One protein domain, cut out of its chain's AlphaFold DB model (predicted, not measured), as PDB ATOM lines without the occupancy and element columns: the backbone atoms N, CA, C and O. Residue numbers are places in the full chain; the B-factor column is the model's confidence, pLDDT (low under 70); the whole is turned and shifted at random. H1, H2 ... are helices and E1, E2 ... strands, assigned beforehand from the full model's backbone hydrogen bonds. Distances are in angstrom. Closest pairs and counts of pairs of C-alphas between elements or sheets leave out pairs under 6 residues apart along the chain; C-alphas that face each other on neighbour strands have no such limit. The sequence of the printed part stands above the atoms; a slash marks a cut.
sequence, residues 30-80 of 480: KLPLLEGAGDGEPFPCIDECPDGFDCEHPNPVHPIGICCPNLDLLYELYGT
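This is residues 30 to 80 of the 480 residues of an uncharacterized protein of Panagrellus redivivus (UniProt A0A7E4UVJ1). There is little regular structure: a long looping stretch, residues 30 to 52, leads into a small hairpin of two strands, E1 and E2, with one short helix, H1, beyond one end of it and the hairpin's turn at the other. The printed part has 51 residues, and the named elements, in the order E1, E2, H1 along the chain, hold under half of them; the class is mixed, helices and strands, and the sheet of E1 and E2 is antiparallel. The whole is only just compact, close to loose, with a radius of gyration of the C-alphas of 11.5 A and spans of 37 by 26 by 20 A.

E1, residues 53 to 56, and E2, residues 66 to 69, form a hairpin, antiparallel at 137 degrees; N 54 and O 68 are within hydrogen-bond range at 2.8 A. C-alphas 53 and 69 face each other at 4.4 A. In H1, residues 71 to 78, every O i to N i+4 pair is within hydrogen-bond range. The closest C-alphas of E1 and H1, those of Phe 53 and Leu 74, are 7.6 A apart.

E1 measures 9.2 A from C-alpha 53 at (-29.279, 6.668, -5.051), E2 9.9 A, and H1 9.4 A to C-alpha 78 at (-24.239, -4.157, -4.000).

The two C-alphas farthest apart, those of Val 61 and Thr 80, are 38.5 A apart. The printed part has no cut, the link E1 to E2 is short, and E2 to H1 is tight. Residues 37 to 40 and 79 to 80 have pLDDT under 70.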
ATOM      1  N   LYS A  30     -32.483   6.894 -16.955       88.62
ATOM      2  CA  LYS A  30     -32.991   5.808 -16.104       88.62
ATOM      3  C   LYS A  30     -34.273   6.221 -15.380       88.62
ATOM      4  O   LYS A  30     -34.639   7.395 -15.301       88.62
ATOM      5  N   LEU A  31     -34.990   5.214 -14.880       88.94
ATOM      6  CA  LEU A  31     -36.183   5.434 -14.067       88.94
ATOM      7  C   LEU A  31     -35.762   5.781 -12.631       88.94
ATOM      8  O   LEU A  31     -34.907   5.076 -12.085       88.94
ATOM      9  N   PRO A  32     -36.361   6.817 -12.021       93.94
ATOM     10  CA  PRO A  32     -36.099   7.150 -10.631       93.94
ATOM     11  C   PRO A  32     -36.643   6.065  -9.702       93.94
ATOM     12  O   PRO A  32     -37.480   5.240 -10.089       93.94
ATOM     13  N   LEU A  33     -36.187   6.088  -8.454       92.44
ATOM     14  CA  LEU A  33     -36.807   5.314  -7.390       92.44
ATOM     15  C   LEU A  33     -38.270   5.754  -7.261       92.44
ATOM     16  O   LEU A  33     -38.542   6.947  -7.200       92.44
ATOM     17  N   LEU A  34     -39.214   4.814  -7.261       90.94
ATOM     18  CA  LEU A  34     -40.643   5.123  -7.153       90.94
ATOM     19  C   LEU A  34     -41.131   4.859  -5.732       90.94
ATOM     20  O   LEU A  34     -40.786   3.836  -5.130       90.94
ATOM     21  N   GLU A  35     -41.960   5.756  -5.206       84.62
ATOM     22  CA  GLU A  35     -42.627   5.552  -3.927       84.62
ATOM     23  C   GLU A  35     -43.874   4.669  -4.118       84.62
ATOM     24  O   GLU A  35     -44.831   5.033  -4.800       84.62
ATOM     25  N   GLY A  36     -43.867   3.474  -3.515       70.88
ATOM     26  CA  GLY A  36     -44.989   2.529  -3.567       70.88
ATOM     27  C   GLY A  36     -44.979   1.562  -4.763       70.88
ATOM     28  O   GLY A  36     -44.126   1.611  -5.643       70.88
ATOM     29  N   ALA A  37     -45.919   0.607  -4.766       41.56
ATOM     30  CA  ALA A  37     -46.100  -0.346  -5.866       41.56
ATOM     31  C   ALA A  37     -47.313   0.054  -6.715       41.56
ATOM     32  O   ALA A  37     -48.447  -0.113  -6.270       41.56
ATOM     33  N   GLY A  38     -47.054   0.531  -7.934       55.44
ATOM     34  CA  GLY A  38     -48.071   0.972  -8.896       55.44
ATOM     35  C   GLY A  38     -47.995   2.476  -9.121       55.44
ATOM     36  O   GLY A  38     -48.029   3.216  -8.147       55.44
ATOM     37  N   ASP A  39     -47.787   2.878 -10.387       56.72
ATOM     38  CA  ASP A  39     -47.832   4.261 -10.914       56.72
ATOM     39  C   ASP A  39     -47.111   5.350 -10.088       56.72
ATOM     40  O   ASP A  39     -47.304   6.543 -10.320       56.72
ATOM     41  N   GLY A  40     -46.230   4.909  -9.184       67.25
ATOM     42  CA  GLY A  40     -45.702   5.674  -8.066       67.25
ATOM     43  C   GLY A  40     -45.009   6.945  -8.505       67.25
ATOM     44  O   GLY A  40     -44.350   6.995  -9.548       67.25
ATOM     45  N   GLU A  41     -45.167   7.986  -7.699       85.50
ATOM     46  CA  GLU A  41     -44.414   9.209  -7.909       85.50
ATOM     47  C   GLU A  41     -42.921   8.945  -7.652       85.50
ATOM     48  O   GLU A  41     -42.573   8.082  -6.837       85.50
ATOM     49  N   PRO A  42     -42.021   9.640  -8.371       90.44
ATOM     50  CA  PRO A  42     -40.600   9.602  -8.066       90.44
ATOM     51  C   PRO A  42     -40.366   9.959  -6.599       90.44
ATOM     52  O   PRO A  42     -40.930  10.932  -6.102       90.44
ATOM     53  N   PHE A  43     -39.526   9.182  -5.926       90.88
ATOM     54  CA  PHE A  43     -39.166   9.387  -4.535       90.88
ATOM     55  C   PHE A  43     -38.416  10.725  -4.404       90.88
ATOM     56  O   PHE A  43     -37.357  10.880  -5.028       90.88
ATOM     57  N   PRO A  44     -38.955  11.705  -3.657       93.31
ATOM     58  CA  PRO A  44     -38.360  13.029  -3.561       93.31
ATOM     59  C   PRO A  44     -37.153  13.020  -2.617       93.31
ATOM     60  O   PRO A  44     -37.185  12.372  -1.573       93.31
ATOM     61  N   CYS A  45     -36.109  13.790  -2.923       92.94
ATOM     62  CA  CYS A  45     -34.895  13.822  -2.092       92.94
ATOM     63  C   CYS A  45     -34.969  14.740  -0.858       92.94
ATOM     64  O   CYS A  45     -33.928  15.199  -0.391       92.94
ATOM     65  N   ILE A  46     -36.162  15.097  -0.373       89.94
ATOM     66  CA  ILE A  46     -36.331  16.167   0.632       89.94
ATOM     67  C   ILE A  46     -35.466  15.922   1.878       89.94
ATOM     68  O   ILE A  46     -34.890  16.868   2.406       89.94
ATOM     69  N   ASP A  47     -35.335  14.656   2.282       77.56
ATOM     70  CA  ASP A  47     -34.663  14.245   3.515       77.56
ATOM     71  C   ASP A  47     -33.445  13.335   3.274       77.56
ATOM     72  O   ASP A  47     -33.044  12.653   4.209       77.56
ATOM     73  N   GLU A  48     -32.856  13.343   2.063       92.12
ATOM     74  CA  GLU A  48     -31.775  12.440   1.595       92.12
ATOM     75  C   GLU A  48     -32.278  11.152   0.903       92.12
ATOM     76  O   GLU A  48     -33.339  10.603   1.211       92.12
ATOM     77  N   CYS A  49     -31.530  10.689  -0.104       95.38
ATOM     78  CA  CYS A  49     -31.854   9.481  -0.864       95.38
ATOM     79  C   CYS A  49     -31.297   8.224  -0.173       95.38
ATOM     80  O   CYS A  49     -30.258   8.301   0.477       95.38
ATOM     81  N   PRO A  50     -31.940   7.047  -0.316       93.19
ATOM     82  CA  PRO A  50     -31.387   5.794   0.201       93.19
ATOM     83  C   PRO A  50     -30.015   5.458  -0.402       93.19
ATOM     84  O   PRO A  50     -29.756   5.786  -1.558       93.19
ATOM     85  N   ASP A  51     -29.184   4.715   0.335       91.06
ATOM     86  CA  ASP A  51     -27.852   4.293  -0.123       91.06
ATOM     87  C   ASP A  51     -27.884   3.647  -1.522       91.06
ATOM     88  O   ASP A  51     -28.598   2.664  -1.765       91.06
ATOM     89  N   GLY A  52     -27.067   4.183  -2.433       91.75
ATOM     90  CA  GLY A  52     -27.032   3.789  -3.847       91.75
ATOM     91  C   GLY A  52     -27.907   4.648  -4.768       91.75
ATOM     92  O   GLY A  52     -28.044   4.340  -5.953       91.75
ATOM     93  N   PHE A  53     -28.508   5.720  -4.257       95.94
ATOM     94  CA  PHE A  53     -29.279   6.668  -5.051       95.94
ATOM     95  C   PHE A  53     -28.767   8.088  -4.823       95.94
ATOM     96  O   PHE A  53     -28.584   8.505  -3.684       95.94
ATOM     97  N   ASP A  54     -28.594   8.833  -5.909       96.44
ATOM     98  CA  ASP A  54     -28.207  10.238  -5.881       96.44
ATOM     99  C   ASP A  54     -29.431  11.125  -6.069       96.44
ATOM    100  O   ASP A  54     -30.373  10.782  -6.790       96.44
ATOM    101  N   CYS A  55     -29.408  12.296  -5.441       96.25
ATOM    102  CA  CYS A  55     -30.441  13.283  -5.685       96.25
ATOM    103  C   CYS A  55     -30.164  14.080  -6.961       96.25
ATOM    104  O   CYS A  55     -29.207  14.855  -7.023       96.25
ATOM    105  N   GLU A  56     -31.057  13.973  -7.941       95.44
ATOM    106  CA  GLU A  56     -30.988  14.746  -9.178       95.44
ATOM    107  C   GLU A  56     -32.133  15.755  -9.278       95.44
ATOM    108  O   GLU A  56     -33.275  15.480  -8.913       95.44
ATOM    109  N   HIS A  57     -31.844  16.932  -9.835       93.38
ATOM    110  CA  HIS A  57     -32.836  17.974 -10.102       93.38
ATOM    111  C   HIS A  57     -33.063  18.072 -11.618       93.38
ATOM    112  O   HIS A  57     -32.419  18.884 -12.283       93.38
ATOM    113  N   PRO A  58     -33.956  17.245 -12.201       82.06
ATOM    114  CA  PRO A  58     -34.123  17.139 -13.653       82.06
ATOM    115  C   PRO A  58     -34.654  18.426 -14.297       82.06
ATOM    116  O   PRO A  58     -34.561  18.595 -15.511       82.06
ATOM    117  N   ASN A  59     -35.212  19.344 -13.503       80.06
ATOM    118  CA  ASN A  59     -35.675  20.640 -13.973       80.06
ATOM    119  C   ASN A  59     -35.267  21.741 -12.978       80.06
ATOM    120  O   ASN A  59     -35.697  21.674 -11.827       80.06
ATOM    121  N   PRO A  60     -34.527  22.788 -13.398       78.31
ATOM    122  CA  PRO A  60     -34.153  23.902 -12.517       78.31
ATOM    123  C   PRO A  60     -35.362  24.683 -11.977       78.31
ATOM    124  O   PRO A  60     -35.239  25.438 -11.019       78.31
ATOM    125  N   VAL A  61     -36.540  24.512 -12.588       82.81
ATOM    126  CA  VAL A  61     -37.797  25.145 -12.165       82.81
ATOM    127  C   VAL A  61     -38.481  24.366 -11.033       82.81
ATOM    128  O   VAL A  61     -39.379  24.899 -10.381       82.81
ATOM    129  N   HIS A  62     -38.109  23.106 -10.786       78.56
ATOM    130  CA  HIS A  62     -38.686  22.308  -9.706       78.56
ATOM    131  C   HIS A  62     -37.696  22.199  -8.545       78.56
ATOM    132  O   HIS A  62     -36.648  21.579  -8.697       78.56
ATOM    133  N   PRO A  63     -38.017  22.787  -7.376       82.50
ATOM    134  CA  PRO A  63     -37.098  22.818  -6.239       82.50
ATOM    135  C   PRO A  63     -36.948  21.458  -5.543       82.50
ATOM    136  O   PRO A  63     -36.146  21.338  -4.628       82.50
ATOM    137  N   ILE A  64     -37.734  20.451  -5.939       90.94
ATOM    138  CA  ILE A  64     -37.726  19.117  -5.343       90.94
ATOM    139  C   ILE A  64     -37.001  18.178  -6.307       90.94
ATOM    140  O   ILE A  64     -37.505  17.900  -7.397       90.94
ATOM    141  N   GLY A  65     -35.818  17.718  -5.908       93.94
ATOM    142  CA  GLY A  65     -35.086  16.678  -6.623       93.94
ATOM    143  C   GLY A  65     -35.745  15.303  -6.491       93.94
ATOM    144  O   GLY A  65     -36.581  15.072  -5.613       93.94
ATOM    145  N   ILE A  66     -35.341  14.380  -7.357       94.81
ATOM    146  CA  ILE A  66     -35.771  12.978  -7.371       94.81
ATOM    147  C   ILE A  66     -34.575  12.050  -7.141       94.81
ATOM    148  O   ILE A  66     -33.469  12.328  -7.604       94.81
ATOM    149  N   CYS A  67     -34.797  10.937  -6.443       96.19
ATOM    150  CA  CYS A  67     -33.744   9.960  -6.177       96.19
ATOM    151  C   CYS A  67     -33.515   9.049  -7.387       96.19
ATOM    152  O   CYS A  67     -34.375   8.242  -7.764       96.19
ATOM    153  N   CYS A  68     -32.334   9.169  -7.976       96.31
ATOM    154  CA  CYS A  68     -31.904   8.482  -9.181       96.31
ATOM    155  C   CYS A  68     -30.860   7.409  -8.858       96.31
ATOM    156  O   CYS A  68     -30.001   7.626  -8.010       96.31
ATOM    157  N   PRO A  69     -30.930   6.216  -9.473       95.19
ATOM    158  CA  PRO A  69     -30.021   5.126  -9.137       95.19
ATOM    159  C   PRO A  69     -28.593   5.425  -9.609       95.19
ATOM    160  O   PRO A  69     -28.320   5.417 -10.815       95.19
ATOM    161  N   ASN A  70     -27.666   5.576  -8.662       94.75
ATOM    162  CA  ASN A  70     -26.242   5.625  -8.960       94.75
ATOM    163  C   ASN A  70     -25.749   4.192  -9.158       94.75
ATOM    164  O   ASN A  70     -25.573   3.443  -8.201       94.75
ATOM    165  N   LEU A  71     -25.581   3.775 -10.414       86.12
ATOM    166  CA  LEU A  71     -25.207   2.394 -10.715       86.12
ATOM    167  C   LEU A  71     -23.795   2.047 -10.256       86.12
ATOM    168  O   LEU A  71     -23.585   0.890  -9.914       86.12
ATOM    169  N   ASP A  72     -22.871   3.003 -10.228       85.75
ATOM    170  CA  ASP A  72     -21.496   2.764  -9.788       85.75
ATOM    171  C   ASP A  72     -21.464   2.553  -8.274       85.75
ATOM    172  O   ASP A  72     -20.924   1.555  -7.806       85.75
ATOM    173  N   LEU A  73     -22.173   3.394  -7.516       86.62
ATOM    174  CA  LEU A  73     -22.329   3.242  -6.070       86.62
ATOM    175  C   LEU A  73     -23.183   2.019  -5.716       86.62
ATOM    176  O   LEU A  73     -22.872   1.291  -4.778       86.62
ATOM    177  N   LEU A  74     -24.239   1.725  -6.480       85.06
ATOM    178  CA  LEU A  74     -24.981   0.472  -6.338       85.06
ATOM    179  C   LEU A  74     -24.077  -0.718  -6.654       85.06
ATOM    180  O   LEU A  74     -24.188  -1.748  -6.005       85.06
ATOM    181  N   TYR A  75     -23.174  -0.614  -7.624       79.44
ATOM    182  CA  TYR A  75     -22.208  -1.665  -7.918       79.44
ATOM    183  C   TYR A  75     -21.124  -1.762  -6.838       79.44
ATOM    184  O   TYR A  75     -20.660  -2.851  -6.541       79.44
ATOM    185  N   GLU A  76     -20.771  -0.679  -6.166       83.50
ATOM    186  CA  GLU A  76     -19.838  -0.703  -5.041       83.50
ATOM    187  C   GLU A  76     -20.486  -1.307  -3.779       83.50
ATOM    188  O   GLU A  76     -19.989  -2.275  -3.195       83.50
ATOM    189  N   LEU A  77     -21.662  -0.805  -3.398       79.88
ATOM    190  CA  LEU A  77     -22.443  -1.275  -2.249       79.88
ATOM    191  C   LEU A  77     -22.948  -2.708  -2.472       79.88
ATOM    192  O   LEU A  77     -22.865  -3.588  -1.602       79.88
ATOM    193  N   TYR A  78     -23.452  -2.972  -3.675       76.62
ATOM    194  CA  TYR A  78     -24.239  -4.157  -4.000       76.62
ATOM    195  C   TYR A  78     -23.658  -5.048  -5.111       76.62
ATOM    196  O   TYR A  78     -24.070  -6.208  -5.214       76.62
ATOM    197  N   GLY A  79     -22.677  -4.585  -5.886       65.19
ATOM    198  CA  GLY A  79     -21.969  -5.349  -6.926       65.19
ATOM    199  C   GLY A  79     -20.687  -6.009  -6.409       65.19
ATOM    200  O   GLY A  79     -19.919  -5.473  -5.619       65.19
ATOM    201  N   THR A  80     -20.524  -7.297  -6.690       46.06
ATOM    202  CA  THR A  80     -19.425  -8.122  -6.163       46.06
ATOM    203  C   THR A  80     -18.058  -7.522  -6.478       46.06
ATOM    204  O   THR A  80     -17.662  -7.502  -7.638       46.06
TER     205      THR A  80